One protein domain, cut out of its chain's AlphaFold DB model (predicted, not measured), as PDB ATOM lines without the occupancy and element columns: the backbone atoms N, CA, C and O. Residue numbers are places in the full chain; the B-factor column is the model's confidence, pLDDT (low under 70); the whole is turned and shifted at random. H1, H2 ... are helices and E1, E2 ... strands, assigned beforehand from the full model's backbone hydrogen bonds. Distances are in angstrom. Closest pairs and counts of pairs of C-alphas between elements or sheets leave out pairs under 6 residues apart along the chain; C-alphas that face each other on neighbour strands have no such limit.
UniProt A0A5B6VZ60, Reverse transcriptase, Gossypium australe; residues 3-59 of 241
ATOM      1  N   THR A   3      21.647  41.185 -29.612       55.69
ATOM      2  CA  THR A   3      22.352  40.314 -30.563       55.69
ATOM      3  C   THR A   3      23.833  40.661 -30.644       55.69
ATOM      4  O   THR A   3      24.194  41.786 -30.960       55.69
ATOM      5  N   LYS A   4      24.730  39.689 -30.472       65.12
ATOM      6  CA  LYS A   4      26.188  39.883 -30.640       65.12
ATOM      7  C   LYS A   4      26.639  39.824 -32.109       65.12
ATOM      8  O   LYS A   4      27.673  39.239 -32.423       65.12
ATOM      9  N   LEU A   5      25.809  40.315 -33.023       64.00
ATOM     10  CA  LEU A   5      26.005  40.192 -34.464       64.00
ATOM     11  C   LEU A   5      26.309  41.564 -35.073       64.00
ATOM     12  O   LEU A   5      25.838  42.585 -34.581       64.00
ATOM     13  N   ASP A   6      27.114  41.573 -36.135       71.50
ATOM     14  CA  ASP A   6      27.313  42.757 -36.969       71.50
ATOM     15  C   ASP A   6      26.086  43.016 -37.866       71.50
ATOM     16  O   ASP A   6      25.266  42.122 -38.103       71.50
ATOM     17  N   GLU A   7      25.967  44.242 -38.379       71.75
ATOM     18  CA  GLU A   7      24.827  44.696 -39.191       71.75
ATOM     19  C   GLU A   7      24.560  43.782 -40.402       71.75
ATOM     20  O   GLU A   7      23.415  43.434 -40.709       71.75
ATOM     21  N   VAL A   8      25.625  43.311 -41.059       77.38
ATOM     22  CA  VAL A   8      25.539  42.461 -42.257       77.38
ATOM     23  C   VAL A   8      24.933  41.099 -41.916       77.38
ATOM     24  O   VAL A   8      24.070  40.585 -42.640       77.38
ATOM     25  N   ARG A   9      25.353  40.499 -40.799       76.06
ATOM     26  CA  ARG A   9      24.813  39.227 -40.305       76.06
ATOM     27  C   ARG A   9      23.379  39.383 -39.818       76.06
ATOM     28  O   ARG A   9      22.564  38.510 -40.120       76.06
ATOM     29  N   MET A  10      23.052  40.476 -39.130       75.06
ATOM     30  CA  MET A  10      21.695  40.753 -38.640       75.06
ATOM     31  C   MET A  10      20.697  40.889 -39.794       75.06
ATOM     32  O   MET A  10      19.675  40.202 -39.801       75.06
ATOM     33  N   ASN A  11      21.049  41.639 -40.841       75.31
ATOM     34  CA  ASN A  11      20.230  41.770 -42.047       75.31
ATOM     35  C   ASN A  11      19.978  40.408 -42.721       75.31
ATOM     36  O   ASN A  11      18.855  40.084 -43.118       75.31
ATOM     37  N   LYS A  12      21.016  39.563 -42.803       80.50
ATOM     38  CA  LYS A  12      20.915  38.217 -43.386       80.50
ATOM     39  C   LYS A  12      20.020  37.290 -42.561       80.50
ATOM     40  O   LYS A  12      19.258  36.520 -43.144       80.50
ATOM     41  N   VAL A  13      20.104  37.355 -41.230       75.56
ATOM     42  CA  VAL A  13      19.228  36.602 -40.319       75.56
ATOM     43  C   VAL A  13      17.786  37.072 -40.473       75.56
ATOM     44  O   VAL A  13      16.912  36.243 -40.711       75.56
ATOM     45  N   ARG A  14      17.546  38.387 -40.461       79.12
ATOM     46  CA  ARG A  14      16.213  38.969 -40.646       79.12
ATOM     47  C   ARG A  14      15.541  38.478 -41.929       79.12
ATOM     48  O   ARG A  14      14.424  37.965 -41.879       79.12
ATOM     49  N   LYS A  15      16.254  38.553 -43.058       75.56
ATOM     50  CA  LYS A  15      15.754  38.082 -44.360       75.56
ATOM     51  C   LYS A  15      15.484  36.575 -44.379       75.56
ATOM     52  O   LYS A  15      14.490  36.147 -44.952       75.56
ATOM     53  N   ARG A  16      16.333  35.760 -43.737       76.19
ATOM     54  CA  ARG A  16      16.115  34.303 -43.613       76.19
ATOM     55  C   ARG A  16      14.907  33.951 -42.752       76.19
ATOM     56  O   ARG A  16      14.256  32.952 -43.026       76.19
ATOM     57  N   CYS A  17      14.604  34.764 -41.745       69.19
ATOM     58  CA  CYS A  17      13.421  34.614 -40.903       69.19
ATOM     59  C   CYS A  17      12.128  35.118 -41.571       69.19
ATOM     60  O   CYS A  17      11.079  35.098 -40.938       69.19
ATOM     61  N   GLY A  18      12.186  35.554 -42.837       71.44
ATOM     62  CA  GLY A  18      11.008  35.972 -43.597       71.44
ATOM     63  C   GLY A  18      10.503  37.371 -43.254       71.44
ATOM     64  O   GLY A  18       9.360  37.685 -43.576       71.44
ATOM     65  N   PHE A  19      11.326  38.207 -42.611       73.81
ATOM     66  CA  PHE A  19      10.991  39.601 -42.327       73.81
ATOM     67  C   PHE A  19      11.524  40.535 -43.420       73.81
ATOM     68  O   PHE A  19      12.723  40.537 -43.718       73.81
ATOM     69  N   ILE A  20      10.632  41.331 -44.010       75.00
ATOM     70  CA  ILE A  20      10.920  42.236 -45.131       75.00
ATOM     71  C   ILE A  20      11.499  43.563 -44.621       75.00
ATOM     72  O   ILE A  20      12.455  44.074 -45.204       75.00
ATOM     73  N   ASN A  21      10.982  44.076 -43.500       76.88
ATOM     74  CA  ASN A  21      11.361  45.365 -42.921       76.88
ATOM     75  C   ASN A  21      12.081  45.182 -41.577       76.88
ATOM     76  O   ASN A  21      11.853  44.203 -40.863       76.88
ATOM     77  N   GLY A  22      12.961  46.118 -41.217       79.62
ATOM     78  CA  GLY A  22      13.644  46.084 -39.927       79.62
ATOM     79  C   GLY A  22      14.686  47.180 -39.724       79.62
ATOM     80  O   GLY A  22      15.154  47.787 -40.684       79.62
ATOM     81  N   ILE A  23      15.058  47.388 -38.464       81.50
ATOM     82  CA  ILE A  23      16.110  48.290 -37.993       81.50
ATOM     83  C   ILE A  23      17.134  47.449 -37.240       81.50
ATOM     84  O   ILE A  23      16.773  46.725 -36.311       81.50
ATOM     85  N   ASP A  24      18.400  47.561 -37.632       81.19
ATOM     86  CA  ASP A  24      19.521  46.911 -36.960       81.19
ATOM     87  C   ASP A  24      20.456  47.978 -36.392       81.19
ATOM     88  O   ASP A  24      20.900  48.875 -37.104       81.19
ATOM     89  N   ILE A  25      20.760  47.865 -35.108       78.81
ATOM     90  CA  ILE A  25      21.771  48.655 -34.417       78.81
ATOM     91  C   ILE A  25      22.964  47.729 -34.186       78.81
ATOM     92  O   ILE A  25      22.818  46.741 -33.458       78.81
ATOM     93  N   PRO A  26      24.122  48.001 -34.812       70.50
ATOM     94  CA  PRO A  26      25.288  47.142 -34.697       70.50
ATOM     95  C   PRO A  26      25.887  47.187 -33.291       70.50
ATOM     96  O   PRO A  26      25.751  48.158 -32.548       70.50
ATOM     97  N   MET A  27      26.613  46.128 -32.954       69.88
ATOM     98  CA  MET A  27      27.436  46.055 -31.751       69.88
ATOM     99  C   MET A  27      28.501  47.163 -31.724       69.88
ATOM    100  O   MET A  27      29.232  47.356 -32.698       69.88
ATOM    101  N   VAL A  28      28.652  47.824 -30.571       67.38
ATOM    102  CA  VAL A  28      29.754  48.757 -30.292       67.38
ATOM    103  C   VAL A  28      30.514  48.269 -29.057       67.38
ATOM    104  O   VAL A  28      29.983  48.244 -27.947       67.38
ATOM    105  N   GLY A  29      31.776  47.869 -29.233       70.56
ATOM    106  CA  GLY A  29      32.604  47.365 -28.131       70.56
ATOM    107  C   GLY A  29      32.115  46.009 -27.614       70.56
ATOM    108  O   GLY A  29      32.125  45.049 -28.368       70.56
ATOM    109  N   THR A  30      31.727  45.910 -26.339       60.09
ATOM    110  CA  THR A  30      31.195  44.682 -25.700       60.09
ATOM    111  C   THR A  30      29.671  44.677 -25.532       60.09
ATOM    112  O   THR A  30      29.121  43.674 -25.077       60.09
ATOM    113  N   MET A  31      28.994  45.772 -25.886       60.41
ATOM    114  CA  MET A  31      27.540  45.924 -25.762       60.41
ATOM    115  C   MET A  31      26.860  45.268 -26.968       60.41
ATOM    116  O   MET A  31      27.276  45.506 -28.103       60.41
ATOM    117  N   GLY A  32      25.868  44.398 -26.747       64.38
ATOM    118  CA  GLY A  32      25.178  43.722 -27.843       64.38
ATOM    119  C   GLY A  32      24.445  44.708 -28.760       64.38
ATOM    120  O   GLY A  32      24.043  45.787 -28.342       64.38
ATOM    121  N   GLY A  33      24.282  44.346 -30.029       73.69
ATOM    122  CA  GLY A  33      23.440  45.071 -30.979       73.69
ATOM    123  C   GLY A  33      21.948  44.840 -30.723       73.69
ATOM    124  O   GLY A  33      21.558  43.899 -30.033       73.69
ATOM    125  N   LEU A  34      21.091  45.672 -31.304       76.44
ATOM    126  CA  LEU A  34      19.635  45.545 -31.206       76.44
ATOM    127  C   LEU A  34      19.050  45.369 -32.605       76.44
ATOM    128  O   LEU A  34      19.330  46.169 -33.486       76.44
ATOM    129  N   SER A  35      18.222  44.345 -32.818       77.06
ATOM    130  CA  SER A  35      17.436  44.208 -34.054       77.06
ATOM    131  C   SER A  35      15.948  44.294 -33.750       77.06
ATOM    132  O   SER A  35      15.457  43.646 -32.816       77.06
ATOM    133  N   LEU A  36      15.237  45.052 -34.576       79.38
ATOM    134  CA  LEU A  36      13.786  45.061 -34.677       79.38
ATOM    135  C   LEU A  36      13.402  44.701 -36.116       79.38
ATOM    136  O   LEU A  36      13.920  45.292 -37.056       79.38
ATOM    137  N   ALA A  37      12.495  43.746 -36.306       79.25
ATOM    138  CA  ALA A  37      12.090  43.259 -37.624       79.25
ATOM    139  C   ALA A  37      10.570  43.081 -37.702       79.25
ATOM    140  O   ALA A  37       9.953  42.692 -36.712       79.25
ATOM    141  N   TRP A  38       9.966  43.360 -38.859       77.50
ATOM    142  CA  TRP A  38       8.520  43.244 -39.079       77.50
ATOM    143  C   TRP A  38       8.165  43.006 -40.558       77.50
ATOM    144  O   TRP A  38       9.007  43.110 -41.452       77.50
ATOM    145  N   ASN A  39       6.895  42.677 -40.810       67.50
ATOM    146  CA  ASN A  39       6.308  42.473 -42.136       67.50
ATOM    147  C   ASN A  39       5.103  43.405 -42.336       67.50
ATOM    148  O   ASN A  39       4.367  43.650 -41.384       67.50
ATOM    149  N   GLY A  40       4.888  43.895 -43.564       62.88
ATOM    150  CA  GLY A  40       3.783  44.806 -43.915       62.88
ATOM    151  C   GLY A  40       4.195  46.279 -44.076       62.88
ATOM    152  O   GLY A  40       5.312  46.657 -43.720       62.88
ATOM    153  N   ASN A  41       3.299  47.094 -44.647       61.66
ATOM    154  CA  ASN A  41       3.532  48.512 -44.969       61.66
ATOM    155  C   ASN A  41       3.453  49.400 -43.720       61.66
ATOM    156  O   ASN A  41       2.513  49.238 -42.957       61.66
ATOM    157  N   ASP A  42       4.415  50.316 -43.548       60.62
ATOM    158  CA  ASP A  42       4.465  51.541 -42.711       60.62
ATOM    159  C   ASP A  42       3.890  51.539 -41.275       60.62
ATOM    160  O   ASP A  42       3.868  52.575 -40.607       60.62
ATOM    161  N   LEU A  43       3.514  50.374 -40.740       63.69
ATOM    162  CA  LEU A  43       2.926  50.221 -39.412       63.69
ATOM    163  C   LEU A  43       3.907  50.501 -38.277       63.69
ATOM    164  O   LEU A  43       3.472  50.640 -37.147       63.69
ATOM    165  N   VAL A  44       5.211  50.561 -38.531       69.25
ATOM    166  CA  VAL A  44       6.228  50.825 -37.508       69.25
ATOM    167  C   VAL A  44       6.968  52.097 -37.897       69.25
ATOM    168  O   VAL A  44       7.747  52.108 -38.847       69.25
ATOM    169  N   GLN A  45       6.723  53.174 -37.158       73.31
ATOM    170  CA  GLN A  45       7.412  54.449 -37.297       73.31
ATOM    171  C   GLN A  45       8.500  54.562 -36.235       73.31
ATOM    172  O   GLN A  45       8.224  54.542 -35.039       73.31
ATOM    173  N   LEU A  46       9.749  54.706 -36.657       71.62
ATOM    174  CA  LEU A  46      10.859  54.939 -35.740       71.62
ATOM    175  C   LEU A  46      10.760  56.337 -35.126       71.62
ATOM    176  O   LEU A  46      10.743  57.327 -35.854       71.62
ATOM    177  N   ARG A  47      10.714  56.414 -33.794       76.69
ATOM    178  CA  ARG A  47      10.681  57.681 -33.054       76.69
ATOM    179  C   ARG A  47      12.082  58.131 -32.661       76.69
ATOM    180  O   ARG A  47      12.451  59.274 -32.914       76.69
ATOM    181  N   SER A  48      12.863  57.237 -32.067       78.88
ATOM    182  CA  SER A  48      14.271  57.471 -31.749       78.88
ATOM    183  C   SER A  48      15.004  56.157 -31.542       78.88
ATOM    184  O   SER A  48      14.398  55.115 -31.304       78.88
ATOM    185  N   PHE A  49      16.327  56.192 -31.618       79.50
ATOM    186  CA  PHE A  49      17.147  55.064 -31.218       79.50
ATOM    187  C   PHE A  49      18.513  55.529 -30.720       79.50
ATOM    188  O   PHE A  49      18.972  56.628 -31.032       79.50
ATOM    189  N   SER A  50      19.173  54.677 -29.945       77.56
ATOM    190  CA  SER A  50      20.591  54.786 -29.607       77.56
ATOM    191  C   SER A  50      21.194  53.391 -29.514       77.56
ATOM    192  O   SER A  50      20.477  52.397 -29.589       77.56
ATOM    193  N   ASN A  51      22.495  53.300 -29.243       74.88
ATOM    194  CA  ASN A  51      23.158  52.017 -28.992       74.88
ATOM    195  C   ASN A  51      22.470  51.170 -27.896       74.88
ATOM    196  O   ASN A  51      22.672  49.965 -27.857       74.88
ATOM    197  N   ASN A  52      21.638  51.784 -27.043       74.06
ATOM    198  CA  ASN A  52      20.974  51.121 -25.922       74.06
ATOM    199  C   ASN A  52      19.447  50.997 -26.078       74.06
ATOM    200  O   ASN A  52      18.812  50.404 -25.209       74.06
ATOM    201  N   HIS A  53      18.826  51.575 -27.116       74.06
ATOM    202  CA  HIS A  53      17.369  51.488 -27.287       74.06
ATOM    203  C   HIS A  53      16.909  51.649 -28.739       74.06
ATOM    204  O   HIS A  53      17.527  52.357 -29.527       74.06
ATOM    205  N   ILE A  54      15.759  51.050 -29.049       75.19
ATOM    206  CA  ILE A  54      14.955  51.329 -30.243       75.19
ATOM    207  C   ILE A  54      13.568  51.740 -29.739       75.19
ATOM    208  O   ILE A  54      12.909  50.939 -29.080       75.19
ATOM    209  N   ASP A  55      13.142  52.969 -30.023       75.56
ATOM    210  CA  ASP A  55      11.807  53.489 -29.709       75.56
ATOM    211  C   ASP A  55      10.998  53.641 -31.001       75.56
ATOM    212  O   ASP A  55      11.371  54.395 -31.905       75.56
ATOM    213  N   VAL A  56       9.889  52.913 -31.103       73.19
ATOM    214  CA  VAL A  56       9.010  52.911 -32.275       73.19
ATOM    215  C   VAL A  56       7.566  53.188 -31.880       73.19
ATOM    216  O   VAL A  56       7.066  52.707 -30.867       73.19
ATOM    217  N   ILE A  57       6.870  53.922 -32.739       69.25
ATOM    218  CA  ILE A  57       5.423  54.095 -32.727       69.25
ATOM    219  C   ILE A  57       4.839  53.081 -33.703       69.25
ATOM    220  O   ILE A  57       5.141  53.114 -34.893       69.25
ATOM    221  N   ILE A  58       3.972  52.198 -33.222       69.38
ATOM    222  CA  ILE A  58       3.212  51.312 -34.101       69.38
ATOM    223  C   ILE A  58       1.956  52.080 -34.551       69.38
ATOM    224  O   ILE A  58       1.164  52.488 -33.699       69.38
ATOM    225  N   GLN A  59       1.782  52.342 -35.856       60.78
ATOM    226  CA  GLN A  59       0.556  52.950 -36.385       60.78
ATOM    227  C   GLN A  59      -0.642  52.107 -35.945       60.78
ATOM    228  O   GLN A  59      -0.629  50.881 -36.055       60.78
TER     229      GLN A  59
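This is residues 3 to 59 of the 241 residues of the protein "Reverse transcriptase" of Gossypium australe (UniProt A0A5B6VZ60). The hairpin E1 E2 is the middle layer of a flat stack, with helix H1 over one face and the second hairpin, E3 E4, over the other. The two hairpins are only loosely face to face, with few contacts between them. The printed part has 57 residues, in the order H1, E1, E2, E3, E4, with two antiparallel sheets of two strands, E1 - E2 and E3 - E4. The class is mixed, helices and strands; the whole is compact, with a radius of gyration of the C-alphas of 11.5 A, and spans 33 by 26 by 11 A.

Find C-alpha 7 at (24.827, 44.696, -39.191); from there H1, residues 7 to 16, runs 14.3 A. Next come E1, residues 21 to 25, and E2, residues 33 to 38, 17.1 A long. E3, residues 44 to 50, runs 16.9 A, and E4, residues 53 to 58, 15.7 A, ending at C-alpha 58 (3.212, 51.312, -34.101).

Look first at the hairpin E1 and E2, antiparallel at 172 degrees, where N 23 and O 36 are 2.8 A apart, within hydrogen-bond range. The closest C-alphas of H1 and E1 are those of Glu 7 and Asp 24, 6.2 A. In H1 every O i to N i+4 pair is within hydrogen-bond range. In the hairpin E3 and E4, antiparallel at 164 degrees, N 47 and O 55 are 2.8 A apart, within that range. The closest C-alphas of E2 and E4 are those of Leu 34 and His 53, 7.5 A. H1 is apart from E3 and E4.

The C-alphas farthest apart, Thr 30 and Asn 41, are 33.9 A from each other. The printed part has no cut and no long link. Mean pLDDT of the printed part is 72.3; among the residues under 70 are 39 to 44.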